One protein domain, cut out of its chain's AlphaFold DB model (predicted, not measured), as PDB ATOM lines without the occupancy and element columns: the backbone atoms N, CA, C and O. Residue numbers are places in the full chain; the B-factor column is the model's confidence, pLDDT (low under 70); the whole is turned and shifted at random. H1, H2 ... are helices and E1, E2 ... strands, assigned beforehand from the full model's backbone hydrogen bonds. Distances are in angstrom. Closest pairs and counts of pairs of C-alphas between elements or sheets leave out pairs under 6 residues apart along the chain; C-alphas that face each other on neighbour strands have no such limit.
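Overview. This is residues 5 to 82 of the 109 residues of an uncharacterized protein of Clastoptera arizonana (Arizona spittle bug) (UniProt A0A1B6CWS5). A small three-stranded sheet is covered on one face by the long helix H4; short helices lie well off beyond its two ends, H1 in the loop from E1 to E2, H2 and H3 past the end of E2. Residues 20 to 25 and 41 to 46 stick out. The 78 printed residues include four named helices and three strands, in the order E1 H1 E2 H2 H3 H4 E3; the sheet, E2 E1 E3, is antiparallel and the class mixed. The whole is loose, with a radius of gyration of the C-alphas of 15.6 A and spans of 43 by 33 by 20 A.

Arrangement. E1, residues 5 to 7, is the inner strand, antiparallel to E2, residues 29 to 32, and to E3, residues 74 to 76. N 6 and O 30 are 2.9 A apart, N 7 and O 74 2.8 A, both within hydrogen-bond range. H4, residues 54 to 67, is on the sheet at a height of 9.5 A, making two layers, a helix on one face of a sheet. It runs along the strands, at 8 degrees to E1 on the local plane; its closest C-alphas to E3 are Val 61 and Ile 75, 7.1 A. H2, residues 36 to 39, touches H3, residues 45 to 50, closest at the C-alphas of Leu 38 and Arg 48, 5.0 A. H1, residues 16 to 20, is not on the sheet and touches no helix. Each O i to N i+4 pair is within hydrogen-bond range in H1 and H4, and 1 of 2 in H3; H2 is too short for one.

Along the chain. E1 begins at C-alpha 5 (-22.722, 28.288, -33.387). E2 measures 10.1 A, H3 9.1 A and H4 20.1 A, ending at C-alpha 67 (-18.712, 16.798, -23.191). E3 ends at C-alpha 76 (-23.783, 24.533, -36.572).

Size, cuts and confidence. The C-alphas farthest apart, Glu 42 and Ser 70, are 44.5 A apart. The printed part has no cut and no long link. Residues 68 to 70 and 82 have pLDDT under 70.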
ATOM      1  N   ARG A   5     -21.641  28.111 -34.361       92.56
ATOM      2  CA  ARG A   5     -22.722  28.288 -33.387       92.56
ATOM      3  C   ARG A   5     -22.905  27.022 -32.559       92.56
ATOM      4  O   ARG A   5     -23.110  25.954 -33.123       92.56
ATOM      5  N   ALA A   6     -22.880  27.162 -31.239       92.12
ATOM      6  CA  ALA A   6     -23.222  26.108 -30.287       92.12
ATOM      7  C   ALA A   6     -24.642  26.346 -29.761       92.12
ATOM      8  O   ALA A   6     -24.919  27.442 -29.276       92.12
ATOM      9  N   MET A   7     -25.537  25.363 -29.891       91.56
ATOM     10  CA  MET A   7     -26.965  25.474 -29.573       91.56
ATOM     11  C   MET A   7     -27.405  24.388 -28.589       91.56
ATOM     12  O   MET A   7     -27.309  23.200 -28.887       91.56
ATOM     13  N   TRP A   8     -27.972  24.791 -27.456       90.38
ATOM     14  CA  TRP A   8     -28.514  23.888 -26.433       90.38
ATOM     15  C   TRP A   8     -29.984  23.533 -26.656       90.38
ATOM     16  O   TRP A   8     -30.475  22.551 -26.114       90.38
ATOM     17  N   ASN A   9     -30.684  24.284 -27.504       90.19
ATOM     18  CA  ASN A   9     -32.071  24.013 -27.875       90.19
ATOM     19  C   ASN A   9     -32.217  23.198 -29.171       90.19
ATOM     20  O   ASN A   9     -33.286  23.202 -29.765       90.19
ATOM     21  N   GLN A  10     -31.142  22.572 -29.658       86.62
ATOM     22  CA  GLN A  10     -31.171  21.702 -30.845       86.62
ATOM     23  C   GLN A  10     -31.722  22.354 -32.132       86.62
ATOM     24  O   GLN A  10     -32.128  21.658 -33.055       86.62
ATOM     25  N   GLY A  11     -31.679  23.686 -32.241       84.69
ATOM     26  CA  GLY A  11     -32.171  24.397 -33.426       84.69
ATOM     27  C   GLY A  11     -33.628  24.848 -33.347       84.69
ATOM     28  O   GLY A  11     -34.099  25.467 -34.299       84.69
ATOM     29  N   GLU A  12     -34.313  24.607 -32.229       87.50
ATOM     30  CA  GLU A  12     -35.686  25.069 -32.027       87.50
ATOM     31  C   GLU A  12     -35.794  26.607 -32.116       87.50
ATOM     32  O   GLU A  12     -34.868  27.338 -31.734       87.50
ATOM     33  N   PRO A  13     -36.907  27.155 -32.626       86.06
ATOM     34  CA  PRO A  13     -37.089  28.596 -32.699       86.06
ATOM     35  C   PRO A  13     -37.267  29.208 -31.303       86.06
ATOM     36  O   PRO A  13     -37.901  28.640 -30.419       86.06
ATOM     37  N   LEU A  14     -36.745  30.423 -31.107       86.31
ATOM     38  CA  LEU A  14     -37.061  31.207 -29.912       86.31
ATOM     39  C   LEU A  14     -38.524  31.654 -29.916       86.31
ATOM     40  O   LEU A  14     -39.036  32.123 -30.937       86.31
ATOM     41  N   ASN A  15     -39.138  31.632 -28.732       85.69
ATOM     42  CA  ASN A  15     -40.434  32.260 -28.491       85.69
ATOM     43  C   ASN A  15     -40.389  33.757 -28.836       85.69
ATOM     44  O   ASN A  15     -39.385  34.433 -28.596       85.69
ATOM     45  N   PHE A  16     -41.502  34.292 -29.342       82.38
ATOM     46  CA  PHE A  16     -41.607  35.689 -29.776       82.38
ATOM     47  C   PHE A  16     -41.201  36.695 -28.685       82.38
ATOM     48  O   PHE A  16     -40.472  37.646 -28.957       82.38
ATOM     49  N   THR A  17     -41.595  36.439 -27.438       80.69
ATOM     50  CA  THR A  17     -41.243  37.267 -26.276       80.69
ATOM     51  C   THR A  17     -39.740  37.324 -26.020       80.69
ATOM     52  O   THR A  17     -39.230  38.381 -25.669       80.69
ATOM     53  N   LYS A  18     -39.013  36.219 -26.235       81.44
ATOM     54  CA  LYS A  18     -37.548  36.183 -26.111       81.44
ATOM     55  C   LYS A  18     -36.858  36.868 -27.290       81.44
ATOM     56  O   LYS A  18     -35.848  37.525 -27.087       81.44
ATOM     57  N   LYS A  19     -37.411  36.750 -28.505       80.06
ATOM     58  CA  LYS A  19     -36.870  37.422 -29.702       80.06
ATOM     59  C   LYS A  19     -36.915  38.951 -29.598       80.06
ATOM     60  O   LYS A  19     -36.008  39.606 -30.091       80.06
ATOM     61  N   TRP A  20     -37.964  39.501 -28.984       71.56
ATOM     62  CA  TRP A  20     -38.202  40.949 -28.909       71.56
ATOM     63  C   TRP A  20     -37.745  41.618 -27.610       71.56
ATOM     64  O   TRP A  20     -37.800  42.841 -27.515       71.56
ATOM     65  N   ASN A  21     -37.316  40.852 -26.606       78.00
ATOM     66  CA  ASN A  21     -36.919  41.402 -25.313       78.00
ATOM     67  C   ASN A  21     -35.395  41.631 -25.250       78.00
ATOM     68  O   ASN A  21     -34.658  40.656 -25.082       78.00
ATOM     69  N   PRO A  22     -34.910  42.888 -25.294       71.50
ATOM     70  CA  PRO A  22     -33.478  43.189 -25.200       71.50
ATOM     71  C   PRO A  22     -32.872  42.844 -23.829       71.50
ATOM     72  O   PRO A  22     -31.657  42.741 -23.710       71.50
ATOM     73  N   PHE A  23     -33.699  42.621 -22.801       80.75
ATOM     74  CA  PHE A  23     -33.273  42.203 -21.460       80.75
ATOM     75  C   PHE A  23     -33.347  40.682 -21.248       80.75
ATOM     76  O   PHE A  23     -33.164  40.197 -20.130       80.75
ATOM     77  N   SER A  24     -33.661  39.907 -22.290       81.19
ATOM     78  CA  SER A  24     -33.666  38.449 -22.204       81.19
ATOM     79  C   SER A  24     -32.235  37.915 -22.151       81.19
ATOM     80  O   SER A  24     -31.538  37.901 -23.160       81.19
ATOM     81  N   ASN A  25     -31.821  37.402 -20.991       80.31
ATOM     82  CA  ASN A  25     -30.500  36.785 -20.807       80.31
ATOM     83  C   ASN A  25     -30.460  35.290 -21.182       80.31
ATOM     84  O   ASN A  25     -29.398  34.677 -21.168       80.31
ATOM     85  N   ASP A  26     -31.610  34.694 -21.504       83.31
ATOM     86  CA  ASP A  26     -31.753  33.256 -21.750       83.31
ATOM     87  C   ASP A  26     -31.891  32.953 -23.252       83.31
ATOM     88  O   ASP A  26     -32.968  32.595 -23.751       83.31
ATOM     89  N   ILE A  27     -30.796  33.169 -23.989       86.94
ATOM     90  CA  ILE A  27     -30.647  32.732 -25.383       86.94
ATOM     91  C   ILE A  27     -29.894  31.394 -25.388       86.94
ATOM     92  O   ILE A  27     -28.752  31.335 -24.934       86.94
ATOM     93  N   PRO A  28     -30.474  30.310 -25.936       90.06
ATOM     94  CA  PRO A  28     -29.933  28.962 -25.795       90.06
ATOM     95  C   PRO A  28     -28.843  28.649 -26.832       90.06
ATOM     96  O   PRO A  28     -28.697  27.501 -27.258       90.06
ATOM     97  N   TRP A  29     -28.090  29.652 -27.287       89.94
ATOM     98  CA  TRP A  29     -26.956  29.455 -28.182       89.94
ATOM     99  C   TRP A  29     -25.918  30.564 -28.075       89.94
ATOM    100  O   TRP A  29     -26.232  31.718 -27.806       89.94
ATOM    101  N   ASN A  30     -24.683  30.210 -28.421       91.00
ATOM    102  CA  ASN A  30     -23.572  31.137 -28.588       91.00
ATOM    103  C   ASN A  30     -23.065  31.070 -30.028       91.00
ATOM    104  O   ASN A  30     -22.908  29.978 -30.577       91.00
ATOM    105  N   THR A  31     -22.830  32.226 -30.650       91.50
ATOM    106  CA  THR A  31     -22.274  32.317 -32.010       91.50
ATOM    107  C   THR A  31     -20.927  33.016 -31.966       91.50
ATOM    108  O   THR A  31     -20.820  34.113 -31.430       91.50
ATOM    109  N   TYR A  32     -19.925  32.396 -32.572       92.56
ATOM    110  CA  TYR A  32     -18.566  32.905 -32.665       92.56
ATOM    111  C   TYR A  32     -18.233  33.168 -34.131       92.56
ATOM    112  O   TYR A  32     -18.529  32.348 -35.002       92.56
ATOM    113  N   THR A  33     -17.623  34.313 -34.417       92.81
ATOM    114  CA  THR A  33     -17.208  34.709 -35.765       92.81
ATOM    115  C   THR A  33     -15.895  35.481 -35.705       92.81
ATOM    116  O   THR A  33     -15.530  35.994 -34.645       92.81
ATOM    117  N   SER A  34     -15.178  35.541 -36.825       92.31
ATOM    118  CA  SER A  34     -13.947  36.322 -36.917       92.31
ATOM    119  C   SER A  34     -14.246  37.807 -36.750       92.31
ATOM    120  O   SER A  34     -15.248  38.320 -37.255       92.31
ATOM    121  N   HIS A  35     -13.357  38.512 -36.061       90.50
ATOM    122  CA  HIS A  35     -13.514  39.944 -35.843       90.50
ATOM    123  C   HIS A  35     -13.300  40.716 -37.163       90.50
ATOM    124  O   HIS A  35     -12.422  40.332 -37.939       90.50
ATOM    125  N   PRO A  36     -14.021  41.827 -37.436       89.62
ATOM    126  CA  PRO A  36     -13.867  42.593 -38.681       89.62
ATOM    127  C   PRO A  36     -12.430  43.045 -38.983       89.62
ATOM    128  O   PRO A  36     -12.041  43.150 -40.146       89.62
ATOM    129  N   LEU A  37     -11.616  43.256 -37.942       89.56
ATOM    130  CA  LEU A  37     -10.202  43.625 -38.086       89.56
ATOM    131  C   LEU A  37      -9.337  42.537 -38.735       89.56
ATOM    132  O   LEU A  37      -8.250  42.854 -39.212       89.56
ATOM    133  N   LEU A  38      -9.818  41.292 -38.833       89.81
ATOM    134  CA  LEU A  38      -9.145  40.236 -39.593       89.81
ATOM    135  C   LEU A  38      -8.873  40.671 -41.044       89.81
ATOM    136  O   LEU A  38      -7.825  40.351 -41.598       89.81
ATOM    137  N   TRP A  39      -9.795  41.431 -41.642       87.25
ATOM    138  CA  TRP A  39      -9.697  41.911 -43.023       87.25
ATOM    139  C   TRP A  39      -9.132  43.333 -43.142       87.25
ATOM    140  O   TRP A  39      -9.103  43.895 -44.239       87.25
ATOM    141  N   HIS A  40      -8.676  43.935 -42.038       87.31
ATOM    142  CA  HIS A  40      -8.087  45.268 -42.069       87.31
ATOM    143  C   HIS A  40      -6.719  45.247 -42.764       87.31
ATOM    144  O   HIS A  40      -5.847  44.428 -42.451       87.31
ATOM    145  N   LYS A  41      -6.515  46.161 -43.720       79.56
ATOM    146  CA  LYS A  41      -5.332  46.168 -44.599       79.56
ATOM    147  C   LYS A  41      -4.032  46.528 -43.877       79.56
ATOM    148  O   LYS A  41      -2.986  46.042 -44.285       79.56
ATOM    149  N   GLU A  42      -4.108  47.296 -42.793       83.62
ATOM    150  CA  GLU A  42      -2.929  47.856 -42.109       83.62
ATOM    151  C   GLU A  42      -2.442  47.027 -40.906       83.62
ATOM    152  O   GLU A  42      -1.537  47.451 -40.200       83.62
ATOM    153  N   GLY A  43      -3.035  45.855 -40.648       77.88
ATOM    154  CA  GLY A  43      -2.631  44.987 -39.534       77.88
ATOM    155  C   GLY A  43      -1.468  44.053 -39.879       77.88
ATOM    156  O   GLY A  43      -1.394  43.539 -40.999       77.88
ATOM    157  N   ASN A  44      -0.604  43.780 -38.900       87.25
ATOM    158  CA  ASN A  44       0.425  42.743 -38.997       87.25
ATOM    159  C   ASN A  44      -0.215  41.341 -38.940       87.25
ATOM    160  O   ASN A  44      -1.243  41.139 -38.292       87.25
ATOM    161  N   ASP A  45       0.404  40.330 -39.551       86.38
ATOM    162  CA  ASP A  45      -0.123  38.957 -39.590       86.38
ATOM    163  C   ASP A  45      -0.295  38.346 -38.192       86.38
ATOM    164  O   ASP A  45      -1.255  37.616 -37.937       86.38
ATOM    165  N   LYS A  46       0.589  38.704 -37.250       87.25
ATOM    166  CA  LYS A  46       0.461  38.306 -35.838       87.25
ATOM    167  C   LYS A  46      -0.754  38.922 -35.145       87.25
ATOM    168  O   LYS A  46      -1.301  38.305 -34.243       87.25
ATOM    169  N   GLU A  47      -1.167  40.122 -35.535       87.44
ATOM    170  CA  GLU A  47      -2.361  40.769 -34.980       87.44
ATOM    171  C   GLU A  47      -3.621  40.192 -35.625       87.44
ATOM    172  O   GLU A  47      -4.609  39.921 -34.947       87.44
ATOM    173  N   ARG A  48      -3.568  39.926 -36.935       89.12
ATOM    174  CA  ARG A  48      -4.664  39.302 -37.682       89.12
ATOM    175  C   ARG A  48      -5.026  37.919 -37.160       89.12
ATOM    176  O   ARG A  48      -6.207  37.586 -37.139       89.12
ATOM    177  N   SER A  49      -4.050  37.126 -36.718       90.25
ATOM    178  CA  SER A  49      -4.318  35.786 -36.181       90.25
ATOM    179  C   SER A  49      -5.210  35.814 -34.934       90.25
ATOM    180  O   SER A  49      -6.048  34.931 -34.783       90.25
ATOM    181  N   ILE A  50      -5.115  36.862 -34.106       90.75
ATOM    182  CA  ILE A  50      -5.951  37.062 -32.909       90.75
ATOM    183  C   ILE A  50      -7.426  37.254 -33.294       90.75
ATOM    184  O   ILE A  50      -8.330  36.852 -32.566       90.75
ATOM    185  N   TYR A  51      -7.680  37.848 -34.462       91.69
ATOM    186  CA  TYR A  51      -9.025  38.098 -34.980       91.69
ATOM    187  C   TYR A  51      -9.626  36.900 -35.721       91.69
ATOM    188  O   TYR A  51     -10.802  36.949 -36.094       91.69
ATOM    189  N   ASN A  52      -8.843  35.844 -35.961       92.31
ATOM    190  CA  ASN A  52      -9.308  34.654 -36.652       92.31
ATOM    191  C   ASN A  52      -9.942  33.658 -35.671       92.31
ATOM    192  O   ASN A  52      -9.288  33.138 -34.771       92.31
ATOM    193  N   VAL A  53     -11.218  33.345 -35.890       93.56
ATOM    194  CA  VAL A  53     -11.977  32.405 -35.058       93.56
ATOM    195  C   VAL A  53     -11.682  30.932 -35.361       93.56
ATOM    196  O   VAL A  53     -12.114  30.074 -34.602       93.56
ATOM    197  N   ASP A  54     -10.979  30.606 -36.449       92.25
ATOM    198  CA  ASP A  54     -10.841  29.230 -36.948       92.25
ATOM    199  C   ASP A  54     -10.233  28.253 -35.925       92.25
ATOM    200  O   ASP A  54     -10.823  27.203 -35.662       92.25
ATOM    201  N   ASP A  55      -9.087  28.592 -35.320       91.44
ATOM    202  CA  ASP A  55      -8.425  27.713 -34.336       91.44
ATOM    203  C   ASP A  55      -9.284  27.544 -33.074       91.44
ATOM    204  O   ASP A  55      -9.466  26.434 -32.569       91.44
ATOM    205  N   PHE A  56      -9.895  28.639 -32.613       92.12
ATOM    206  CA  PHE A  56     -10.829  28.606 -31.493       92.12
ATOM    207  C   PHE A  56     -12.041  27.718 -31.798       92.12
ATOM    208  O   PHE A  56     -12.393  26.860 -30.989       92.12
ATOM    209  N   ALA A  57     -12.663  27.890 -32.966       92.94
ATOM    210  CA  ALA A  57     -13.834  27.130 -33.384       92.94
ATOM    211  C   ALA A  57     -13.528  25.631 -33.442       92.94
ATOM    212  O   ALA A  57     -14.305  24.831 -32.923       92.94
ATOM    213  N   TYR A  58     -12.371  25.256 -33.992       92.38
ATOM    214  CA  TYR A  58     -11.921  23.867 -34.034       92.38
ATOM    215  C   TYR A  58     -11.799  23.258 -32.629       92.38
ATOM    216  O   TYR A  58     -12.369  22.201 -32.353       92.38
ATOM    217  N   ARG A  59     -11.119  23.950 -31.706       93.50
ATOM    218  CA  ARG A  59     -10.961  23.490 -30.314       93.50
ATOM    219  C   ARG A  59     -12.290  23.432 -29.568       93.50
ATOM    220  O   ARG A  59     -12.506  22.508 -28.786       93.50
ATOM    221  N   LEU A  60     -13.178  24.392 -29.819       91.81
ATOM    222  CA  LEU A  60     -14.513  24.432 -29.235       91.81
ATOM    223  C   LEU A  60     -15.332  23.213 -29.660       91.81
ATOM    224  O   LEU A  60     -15.907  22.557 -28.797       91.81
ATOM    225  N   VAL A  61     -15.361  22.885 -30.956       91.06
ATOM    226  CA  VAL A  61     -16.075  21.706 -31.477       91.06
ATOM    227  C   VAL A  61     -15.576  20.442 -30.782       91.06
ATOM    228  O   VAL A  61     -16.372  19.706 -30.206       91.06
ATOM    229  N   GLN A  62     -14.256  20.248 -30.732       91.56
ATOM    230  CA  GLN A  62     -13.659  19.090 -30.066       91.56
ATOM    231  C   GLN A  62     -13.999  19.016 -28.574       91.56
ATOM    232  O   GLN A  62     -14.212  17.928 -28.040       91.56
ATOM    233  N   ALA A  63     -14.010  20.154 -27.875       90.88
ATOM    234  CA  ALA A  63     -14.377  20.200 -26.467       90.88
ATOM    235  C   ALA A  63     -15.852  19.830 -26.282       90.88
ATOM    236  O   ALA A  63     -16.169  18.947 -25.488       90.88
ATOM    237  N   VAL A  64     -16.748  20.443 -27.054       89.00
ATOM    238  CA  VAL A  64     -18.186  20.174 -26.980       89.00
ATOM    239  C   VAL A  64     -18.471  18.704 -27.276       89.00
ATOM    240  O   VAL A  64     -19.100  18.048 -26.455       89.00
ATOM    241  N   GLU A  65     -17.938  18.137 -28.357       86.56
ATOM    242  CA  GLU A  65     -18.140  16.724 -28.715       86.56
ATOM    243  C   GLU A  65     -17.688  15.752 -27.614       86.56
ATOM    244  O   GLU A  65     -18.338  14.732 -27.379       86.56
ATOM    245  N   LYS A  66     -16.621  16.082 -26.873       86.56
ATOM    246  CA  LYS A  66     -16.183  15.293 -25.710       86.56
ATOM    247  C   LYS A  66     -17.162  15.378 -24.530       86.56
ATOM    248  O   LYS A  66     -17.331  14.385 -23.822       86.56
ATOM    249  N   PHE A  67     -17.805  16.528 -24.319       80.06
ATOM    250  CA  PHE A  67     -18.712  16.798 -23.191       80.06
ATOM    251  C   PHE A  67     -20.199  16.511 -23.473       80.06
ATOM    252  O   PHE A  67     -20.969  16.346 -22.521       80.06
ATOM    253  N   VAL A  68     -20.611  16.385 -24.743       67.25
ATOM    254  CA  VAL A  68     -22.012  16.178 -25.186       67.25
ATOM    255  C   VAL A  68     -22.684  14.951 -24.558       67.25
ATOM    256  O   VAL A  68     -23.906  14.897 -24.481       67.25
ATOM    257  N   ARG A  69     -21.919  14.004 -23.998       67.06
ATOM    258  CA  ARG A  69     -22.475  12.900 -23.191       67.06
ATOM    259  C   ARG A  69     -23.308  13.363 -21.986       67.06
ATOM    260  O   ARG A  69     -24.113  12.583 -21.496       67.06
ATOM    261  N   SER A  70     -23.105  14.591 -21.504       69.06
ATOM    262  CA  SER A  70     -23.770  15.135 -20.309       69.06
ATOM    263  C   SER A  70     -24.858  16.173 -20.606       69.06
ATOM    264  O   SER A  70     -25.835  16.251 -19.867       69.06
ATOM    265  N   VAL A  71     -24.719  16.953 -21.684       73.06
ATOM    266  CA  VAL A  71     -25.671  18.004 -22.072       73.06
ATOM    267  C   VAL A  71     -25.810  18.020 -23.599       73.06
ATOM    268  O   VAL A  71     -24.797  18.154 -24.291       73.06
ATOM    269  N   PRO A  72     -27.034  17.922 -24.152       82.75
ATOM    270  CA  PRO A  72     -27.239  17.933 -25.593       82.75
ATOM    271  C   PRO A  72     -26.918  19.320 -26.168       82.75
ATOM    272  O   PRO A  72     -27.670  20.277 -25.990       82.75
ATOM    273  N   CYS A  73     -25.806  19.425 -26.895       89.00
ATOM    274  CA  CYS A  73     -25.390  20.635 -27.603       89.00
ATOM    275  C   CYS A  73     -25.170  20.320 -29.088       89.00
ATOM    276  O   CYS A  73     -24.397  19.431 -29.434       89.00
ATOM    277  N   SER A  74     -25.847  21.058 -29.965       90.06
ATOM    278  CA  SER A  74     -25.701  20.974 -31.419       90.06
ATOM    279  C   SER A  74     -24.712  22.027 -31.914       90.06
ATOM    280  O   SER A  74     -24.802  23.196 -31.534       90.06
ATOM    281  N   ILE A  75     -23.775  21.627 -32.775       90.88
ATOM    282  CA  ILE A  75     -22.830  22.535 -33.432       90.88
ATOM    283  C   ILE A  75     -23.305  22.820 -34.859       90.88
ATOM    284  O   ILE A  75     -23.555  21.900 -35.636       90.88
ATOM    285  N   GLN A  76     -23.397  24.099 -35.230       89.75
ATOM    286  CA  GLN A  76     -23.783  24.533 -36.572       89.75
ATOM    287  C   GLN A  76     -22.757  25.482 -37.198       89.75
ATOM    288  O   GLN A  76     -22.311  26.448 -36.580       89.75
ATOM    289  N   HIS A  77     -22.462  25.245 -38.477       87.69
ATOM    290  CA  HIS A  77     -21.631  26.099 -39.330       87.69
ATOM    291  C   HIS A  77     -22.495  26.687 -40.453       87.69
ATOM    292  O   HIS A  77     -22.375  26.307 -41.616       87.69
ATOM    293  N   LYS A  78     -23.439  27.560 -40.095       82.62
ATOM    294  CA  LYS A  78     -24.374  28.189 -41.040       82.62
ATOM    295  C   LYS A  78     -24.271  29.706 -40.962       82.62
ATOM    296  O   LYS A  78     -23.910  30.255 -39.922       82.62
ATOM    297  N   SER A  79     -24.617  30.373 -42.059       79.44
ATOM    298  CA  SER A  79     -24.759  31.829 -42.082       79.44
ATOM    299  C   SER A  79     -25.772  32.291 -41.034       79.44
ATOM    300  O   SER A  79     -26.793  31.637 -40.812       79.44
ATOM    301  N   ILE A  80     -25.499  33.435 -40.405       74.62
ATOM    302  CA  ILE A  80     -26.461  34.082 -39.512       74.62
ATOM    303  C   ILE A  80     -27.597  34.628 -40.379       74.62
ATOM    304  O   ILE A  80     -27.375  35.484 -41.233       74.62
ATOM    305  N   VAL A  81     -28.803  34.108 -40.166       72.88
ATOM    306  CA  VAL A  81     -30.021  34.646 -40.774       72.88
ATOM    307  C   VAL A  81     -30.463  35.852 -39.950       72.88
ATOM    308  O   VAL A  81     -30.590  35.749 -38.729       72.88
ATOM    309  N   PHE A  82     -30.665  36.986 -40.617       69.44
ATOM    310  CA  PHE A  82     -31.228  38.192 -40.020       69.44
ATOM    311  C   PHE A  82     -32.698  38.308 -40.416       69.44
ATOM    312  O   PHE A  82     -33.010  38.510 -41.589       69.44
TER     313      PHE A  82